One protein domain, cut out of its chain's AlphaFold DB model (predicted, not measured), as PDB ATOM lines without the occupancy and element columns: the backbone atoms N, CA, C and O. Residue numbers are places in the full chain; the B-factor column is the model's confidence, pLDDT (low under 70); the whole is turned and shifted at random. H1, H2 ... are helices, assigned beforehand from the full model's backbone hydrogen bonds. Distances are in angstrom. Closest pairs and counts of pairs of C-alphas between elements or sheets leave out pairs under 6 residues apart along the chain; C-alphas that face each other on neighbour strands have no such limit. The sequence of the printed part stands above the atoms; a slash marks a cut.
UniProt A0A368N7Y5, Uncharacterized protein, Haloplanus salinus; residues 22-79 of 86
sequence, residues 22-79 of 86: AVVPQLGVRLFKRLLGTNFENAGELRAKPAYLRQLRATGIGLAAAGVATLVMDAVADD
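Overview. This is residues 22 to 79 of the 86 residues of an uncharacterized protein of Haloplanus salinus (UniProt A0A368N7Y5). A short helix, H1, slants away from the first half of a long helix, H2, and a long link folds back to the beginning of H2, making a triangle at one end; residues 65 to 79 of H2 stick out as a free arm. The printed part has 58 residues with two named helices, H1 then H2, and no named strand: all helix. It is extended, with a radius of gyration of the C-alphas of 16.7 A and spans of 56 by 22 by 12 A.

Arrangement. H1, residues 25 to 37, touches H2, residues 50 to 79, with residues 25 to 26 alone, and H2 touches H1 with residues 53 to 57 alone. Their closest C-alphas, those of Pro 25 and Leu 53, are 6.1 A apart. They run opposite ways at a steep tilt of 65 degrees. In both helices every O i to N i+4 pair is within hydrogen-bond range.

Along the chain. H1 begins at C-alpha 25 (146.427, 175.820, 163.265) and measures 18.0 A. H2 measures 44.2 A and ends at C-alpha 79 (145.922, 166.570, 199.223).

Size, cuts and confidence. The C-alphas farthest apart, Glu 41 and Asp 79, are 56.3 A apart. The link from H1 to H2, 12 residues, is long. The printed part has no cut. pLDDT is under 70 at residues 25 to 26, 28, 40 to 44 and 46.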
ATOM      1  N   ALA A  22     145.776 175.159 168.992       72.19
ATOM      2  CA  ALA A  22     144.866 176.289 169.154       72.19
ATOM      3  C   ALA A  22     145.443 177.621 168.646       72.19
ATOM      4  O   ALA A  22     144.748 178.396 167.984       72.19
ATOM      5  N   VAL A  23     146.718 177.894 168.922       74.94
ATOM      6  CA  VAL A  23     147.358 179.169 168.569       74.94
ATOM      7  C   VAL A  23     147.826 179.163 167.115       74.94
ATOM      8  O   VAL A  23     147.646 180.156 166.406       74.94
ATOM      9  N   VAL A  24     148.354 178.036 166.621       78.19
ATOM     10  CA  VAL A  24     148.947 177.954 165.278       78.19
ATOM     11  C   VAL A  24     148.357 176.804 164.445       78.19
ATOM     12  O   VAL A  24     149.083 175.920 163.981       78.19
ATOM     13  N   PRO A  25     147.048 176.839 164.119       68.81
ATOM     14  CA  PRO A  25     146.427 175.820 163.265       68.81
ATOM     15  C   PRO A  25     147.054 175.776 161.860       68.81
ATOM     16  O   PRO A  25     147.004 174.756 161.176       68.81
ATOM     17  N   GLN A  26     147.702 176.867 161.431       69.44
ATOM     18  CA  GLN A  26     148.432 176.941 160.163       69.44
ATOM     19  C   GLN A  26     149.675 176.039 160.123       69.44
ATOM     20  O   GLN A  26     150.004 175.547 159.044       69.44
ATOM     21  N   LEU A  27     150.342 175.785 161.257       71.81
ATOM     22  CA  LEU A  27     151.454 174.828 161.312       71.81
ATOM     23  C   LEU A  27     150.942 173.405 161.102       71.81
ATOM     24  O   LEU A  27     151.509 172.684 160.284       71.81
ATOM     25  N   GLY A  28     149.825 173.043 161.741       68.81
ATOM     26  CA  GLY A  28     149.156 171.758 161.522       68.81
ATOM     27  C   GLY A  28     148.763 171.564 160.059       68.81
ATOM     28  O   GLY A  28     149.144 170.574 159.439       68.81
ATOM     29  N   VAL A  29     148.102 172.557 159.453       74.06
ATOM     30  CA  VAL A  29     147.750 172.525 158.022       74.06
ATOM     31  C   VAL A  29     148.988 172.362 157.140       74.06
ATOM     32  O   VAL A  29     148.954 171.605 156.177       74.06
ATOM     33  N   ARG A  30     150.093 173.048 157.449       74.25
ATOM     34  CA  ARG A  30     151.332 172.956 156.666       74.25
ATOM     35  C   ARG A  30     152.005 171.589 156.807       74.25
ATOM     36  O   ARG A  30     152.505 171.073 155.811       74.25
ATOM     37  N   LEU A  31     151.984 170.996 158.000       77.69
ATOM     38  CA  LEU A  31     152.502 169.651 158.253       77.69
ATOM     39  C   LEU A  31     151.669 168.595 157.512       77.69
ATOM     40  O   LEU A  31     152.220 167.787 156.768       77.69
ATOM     41  N   PHE A  32     150.338 168.669 157.631       75.31
ATOM     42  CA  PHE A  32     149.412 167.784 156.920       75.31
ATOM     43  C   PHE A  32     149.536 167.924 155.405       75.31
ATOM     44  O   PHE A  32     149.603 166.917 154.712       75.31
ATOM     45  N   LYS A  33     149.647 169.149 154.878       77.12
ATOM     46  CA  LYS A  33     149.938 169.376 153.456       77.12
ATOM     47  C   LYS A  33     151.241 168.735 153.012       77.12
ATOM     48  O   LYS A  33     151.305 168.229 151.902       77.12
ATOM     49  N   ARG A  34     152.281 168.782 153.846       78.00
ATOM     50  CA  ARG A  34     153.581 168.190 153.523       78.00
ATOM     51  C   ARG A  34     153.493 166.664 153.478       78.00
ATOM     52  O   ARG A  34     154.011 166.075 152.542       78.00
ATOM     53  N   LEU A  35     152.773 166.056 154.423       78.50
ATOM     54  CA  LEU A  35     152.492 164.614 154.449       78.50
ATOM     55  C   LEU A  35     151.625 164.163 153.261       78.50
ATOM     56  O   LEU A  35     151.921 163.160 152.611       78.50
ATOM     57  N   LEU A  36     150.581 164.928 152.940       76.38
ATOM     58  CA  LEU A  36     149.719 164.685 151.779       76.38
ATOM     59  C   LEU A  36     150.468 164.911 150.460       76.38
ATOM     60  O   LEU A  36     150.268 164.157 149.516       76.38
ATOM     61  N   GLY A  37     151.367 165.895 150.398       70.94
ATOM     62  CA  GLY A  37     152.152 166.229 149.205       70.94
ATOM     63  C   GLY A  37     153.157 165.166 148.796       70.94
ATOM     64  O   GLY A  37     153.502 165.085 147.626       70.94
ATOM     65  N   THR A  38     153.562 164.295 149.721       74.19
ATOM     66  CA  THR A  38     154.341 163.094 149.390       74.19
ATOM     67  C   THR A  38     153.556 162.073 148.562       74.19
ATOM     68  O   THR A  38     154.171 161.220 147.936       74.19
ATOM     69  N   ASN A  39     152.221 162.148 148.554       74.50
ATOM     70  CA  ASN A  39     151.340 161.193 147.872       74.50
ATOM     71  C   ASN A  39     150.459 161.837 146.785       74.50
ATOM     72  O   ASN A  39     149.830 161.121 146.014       74.50
ATOM     73  N   PHE A  40     150.387 163.170 146.725       69.62
ATOM     74  CA  PHE A  40     149.539 163.913 145.793       69.62
ATOM     75  C   PHE A  40     150.282 165.123 145.229       69.62
ATOM     76  O   PHE A  40     150.693 166.010 145.981       69.62
ATOM     77  N   GLU A  41     150.344 165.231 143.903       67.81
ATOM     78  CA  GLU A  41     151.030 166.327 143.201       67.81
ATOM     79  C   GLU A  41     150.402 167.711 143.462       67.81
ATOM     80  O   GLU A  41     151.078 168.728 143.345       67.81
ATOM     81  N   ASN A  42     149.137 167.764 143.904       69.69
ATOM     82  CA  ASN A  42     148.381 169.006 144.129       69.69
ATOM     83  C   ASN A  42     148.188 169.400 145.607       69.69
ATOM     84  O   ASN A  42     147.469 170.352 145.921       69.69
ATOM     85  N   ALA A  43     148.818 168.702 146.558       67.56
ATOM     86  CA  ALA A  43     148.578 168.965 147.983       67.56
ATOM     87  C   ALA A  43     149.035 170.364 148.448       67.56
ATOM     88  O   ALA A  43     148.521 170.901 149.436       67.56
ATOM     89  N   GLY A  44     149.980 170.983 147.732       63.88
ATOM     90  CA  GLY A  44     150.437 172.349 147.996       63.88
ATOM     91  C   GLY A  44     149.318 173.388 147.862       63.88
ATOM     92  O   GLY A  44     149.218 174.308 148.686       63.88
ATOM     93  N   GLU A  45     148.410 173.187 146.906       71.81
ATOM     94  CA  GLU A  45     147.339 174.128 146.563       71.81
ATOM     95  C   GLU A  45     146.136 174.071 147.515       71.81
ATOM     96  O   GLU A  45     145.321 174.994 147.552       71.81
ATOM     97  N   LEU A  46     146.044 173.035 148.357       67.81
ATOM     98  CA  LEU A  46     144.900 172.797 149.244       67.81
ATOM     99  C   LEU A  46     144.668 173.959 150.220       67.81
ATOM    100  O   LEU A  46     145.324 174.073 151.249       67.81
ATOM    101  N   ARG A  47     143.726 174.863 149.968       72.06
ATOM    102  CA  ARG A  47     143.423 175.917 150.950       72.06
ATOM    103  C   ARG A  47     142.558 175.352 152.072       72.06
ATOM    104  O   ARG A  47     141.446 174.886 151.839       72.06
ATOM    105  N   ALA A  48     143.061 175.420 153.303       75.56
ATOM    106  CA  ALA A  48     142.276 175.052 154.475       75.56
ATOM    107  C   ALA A  48     141.053 175.971 154.581       75.56
ATOM    108  O   ALA A  48     141.186 177.197 154.621       75.56
ATOM    109  N   LYS A  49     139.857 175.376 154.631       82.44
ATOM    110  CA  LYS A  49     138.618 176.136 154.811       82.44
ATOM    111  C   LYS A  49     138.636 176.854 156.170       82.44
ATOM    112  O   LYS A  49     139.075 176.273 157.162       82.44
ATOM    113  N   PRO A  50     138.085 178.075 156.271       79.75
ATOM    114  CA  PRO A  50     138.061 178.816 157.533       79.75
ATOM    115  C   PRO A  50     137.244 178.116 158.632       79.75
ATOM    116  O   PRO A  50     137.508 178.332 159.811       79.75
ATOM    117  N   ALA A  51     136.278 177.266 158.270       83.50
ATOM    118  CA  ALA A  51     135.559 176.412 159.219       83.50
ATOM    119  C   ALA A  51     136.469 175.327 159.828       83.50
ATOM    120  O   ALA A  51     136.448 175.113 161.036       83.50
ATOM    121  N   TYR A  52     137.340 174.720 159.016       79.00
ATOM    122  CA  TYR A  52     138.306 173.713 159.465       79.00
ATOM    123  C   TYR A  52     139.340 174.302 160.435       79.00
ATOM    124  O   TYR A  52     139.668 173.689 161.446       79.00
ATOM    125  N   LEU A  53     139.792 175.539 160.196       81.12
ATOM    126  CA  LEU A  53     140.684 176.237 161.130       81.12
ATOM    127  C   LEU A  53     140.019 176.486 162.488       81.12
ATOM    128  O   LEU A  53     140.664 176.321 163.518       81.12
ATOM    129  N   ARG A  54     138.734 176.862 162.509       84.81
ATOM    130  CA  ARG A  54     137.985 177.037 163.767       84.81
ATOM    131  C   ARG A  54     137.830 175.719 164.512       84.81
ATOM    132  O   ARG A  54     137.993 175.700 165.727       84.81
ATOM    133  N   GLN A  55     137.578 174.633 163.785       86.00
ATOM    134  CA  GLN A  55     137.488 173.300 164.367       86.00
ATOM    135  C   GLN A  55     138.819 172.870 164.987       86.00
ATOM    136  O   GLN A  55     138.830 172.464 166.140       86.00
ATOM    137  N   LEU A  56     139.941 173.050 164.282       83.31
ATOM    138  CA  LEU A  56     141.268 172.762 164.836       83.31
ATOM    139  C   LEU A  56     141.539 173.558 166.113       83.31
ATOM    140  O   LEU A  56     142.045 173.002 167.084       83.31
ATOM    141  N   ARG A  57     141.148 174.836 166.147       83.56
ATOM    142  CA  ARG A  57     141.281 175.648 167.360       83.56
ATOM    143  C   ARG A  57     140.455 175.105 168.518       83.56
ATOM    144  O   ARG A  57     140.982 174.973 169.615       83.56
ATOM    145  N   ALA A  58     139.190 174.769 168.270       89.81
ATOM    146  CA  ALA A  58     138.308 174.199 169.284       89.81
ATOM    147  C   ALA A  58     138.841 172.858 169.814       89.81
ATOM    148  O   ALA A  58     138.890 172.656 171.023       89.81
ATOM    149  N   THR A  59     139.312 171.978 168.926       86.25
ATOM    150  CA  THR A  59     139.945 170.710 169.309       86.25
ATOM    151  C   THR A  59     141.203 170.940 170.148       86.25
ATOM    152  O   THR A  59     141.367 170.291 171.176       86.25
ATOM    153  N   GLY A  60     142.066 171.886 169.758       84.19
ATOM    154  CA  GLY A  60     143.264 172.240 170.524       84.19
ATOM    155  C   GLY A  60     142.940 172.761 171.927       84.19
ATOM    156  O   GLY A  60     143.535 172.312 172.904       84.19
ATOM    157  N   ILE A  61     141.943 173.644 172.049       89.12
ATOM    158  CA  ILE A  61     141.471 174.152 173.347       89.12
ATOM    159  C   ILE A  61     140.922 173.012 174.211       89.12
ATOM    160  O   ILE A  61     141.270 172.927 175.385       89.12
ATOM    161  N   GLY A  62     140.113 172.114 173.640       89.88
ATOM    162  CA  GLY A  62     139.579 170.958 174.363       89.88
ATOM    163  C   GLY A  62     140.678 170.030 174.884       89.88
ATOM    164  O   GLY A  62     140.634 169.615 176.039       89.88
ATOM    165  N   LEU A  63     141.699 169.762 174.066       88.56
ATOM    166  CA  LEU A  63     142.848 168.948 174.467       88.56
ATOM    167  C   LEU A  63     143.652 169.608 175.598       88.56
ATOM    168  O   LEU A  63     144.032 168.936 176.554       88.56
ATOM    169  N   ALA A  64     143.866 170.925 175.520       84.50
ATOM    170  CA  ALA A  64     144.548 171.666 176.575       84.50
ATOM    171  C   ALA A  64     143.749 171.653 177.887       84.50
ATOM    172  O   ALA A  64     144.316 171.392 178.946       84.50
ATOM    173  N   ALA A  65     142.433 171.876 177.814       91.62
ATOM    174  CA  ALA A  65     141.550 171.843 178.977       91.62
ATOM    175  C   ALA A  65     141.546 170.465 179.657       91.62
ATOM    176  O   ALA A  65     141.619 170.395 180.880       91.62
ATOM    177  N   ALA A  66     141.525 169.379 178.878       90.44
ATOM    178  CA  ALA A  66     141.607 168.022 179.410       90.44
ATOM    179  C   ALA A  66     142.925 167.774 180.163       90.44
ATOM    180  O   ALA A  66     142.898 167.253 181.274       90.44
ATOM    181  N   GLY A  67     144.064 168.199 179.604       87.69
ATOM    182  CA  GLY A  67     145.359 168.076 180.277       87.69
ATOM    183  C   GLY A  67     145.430 168.873 181.585       87.69
ATOM    184  O   GLY A  67     145.905 168.353 182.592       87.69
ATOM    185  N   VAL A  68     144.891 170.098 181.606       88.12
ATOM    186  CA  VAL A  68     144.788 170.897 182.842       88.12
ATOM    187  C   VAL A  68     143.899 170.200 183.870       88.12
ATOM    188  O   VAL A  68     144.291 170.087 185.027       88.12
ATOM    189  N   ALA A  69     142.737 169.690 183.458       91.75
ATOM    190  CA  ALA A  69     141.839 168.966 184.352       91.75
ATOM    191  C   ALA A  69     142.519 167.731 184.963       91.75
ATOM    192  O   ALA A  69     142.360 167.489 186.154       91.75
ATOM    193  N   THR A  70     143.325 166.990 184.192       87.69
ATOM    194  CA  THR A  70     144.118 165.870 184.725       87.69
ATOM    195  C   THR A  70     145.086 166.321 185.816       87.69
ATOM    196  O   THR A  70     145.116 165.687 186.861       87.69
ATOM    197  N   LEU A  71     145.830 167.416 185.616       86.69
ATOM    198  CA  LEU A  71     146.765 167.923 186.632       86.69
ATOM    199  C   LEU A  71     146.051 168.414 187.895       86.69
ATOM    200  O   LEU A  71     146.537 168.182 188.995       86.69
ATOM    201  N   VAL A  72     144.901 169.079 187.745       91.31
ATOM    202  CA  VAL A  72     144.092 169.532 188.886       91.31
ATOM    203  C   VAL A  72     143.569 168.340 189.686       91.31
ATOM    204  O   VAL A  72     143.642 168.356 190.907       91.31
ATOM    205  N   MET A  73     143.075 167.297 189.013       88.38
ATOM    206  CA  MET A  73     142.586 166.089 189.685       88.38
ATOM    207  C   MET A  73     143.704 165.334 190.411       88.38
ATOM    208  O   MET A  73     143.467 164.836 191.505       88.38
ATOM    209  N   ASP A  74     144.904 165.267 189.827       83.31
ATOM    210  CA  ASP A  74     146.084 164.679 190.479       83.31
ATOM    211  C   ASP A  74     146.458 165.480 191.740       83.31
ATOM    212  O   ASP A  74     146.664 164.903 192.798       83.31
ATOM    213  N   ALA A  75     146.458 166.818 191.655       84.62
ATOM    214  CA  ALA A  75     146.795 167.686 192.785       84.62
ATOM    215  C   ALA A  75     145.801 167.582 193.955       84.62
ATOM    216  O   ALA A  75     146.212 167.670 195.105       84.62
ATOM    217  N   VAL A  76     144.505 167.403 193.675       86.19
ATOM    218  CA  VAL A  76     143.489 167.188 194.721       86.19
ATOM    219  C   VAL A  76     143.630 165.797 195.346       86.19
ATOM    220  O   VAL A  76     143.504 165.659 196.556       86.19
ATOM    221  N   ALA A  77     143.934 164.772 194.545       83.06
ATOM    222  CA  ALA A  77     144.115 163.412 195.048       83.06
ATOM    223  C   ALA A  77     145.336 163.266 195.979       83.06
ATOM    224  O   ALA A  77     145.289 162.444 196.893       83.06
ATOM    225  N   ASP A  78     146.393 164.058 195.765       76.38
ATOM    226  CA  ASP A  78     147.556 164.120 196.662       76.38
ATOM    227  C   ASP A  78     147.234 164.820 198.005       76.38
ATOM    228  O   ASP A  78     147.812 164.461 199.028       76.38
ATOM    229  N   ASP A  79     146.306 165.789 198.025       73.00
ATOM    230  CA  ASP A  79     145.922 166.570 199.223       73.00
ATOM    231  C   ASP A  79     144.991 165.783 200.172       73.00
ATOM    232  O   ASP A  79     145.113 165.869 201.392       73.00
TER     233      ASP A  79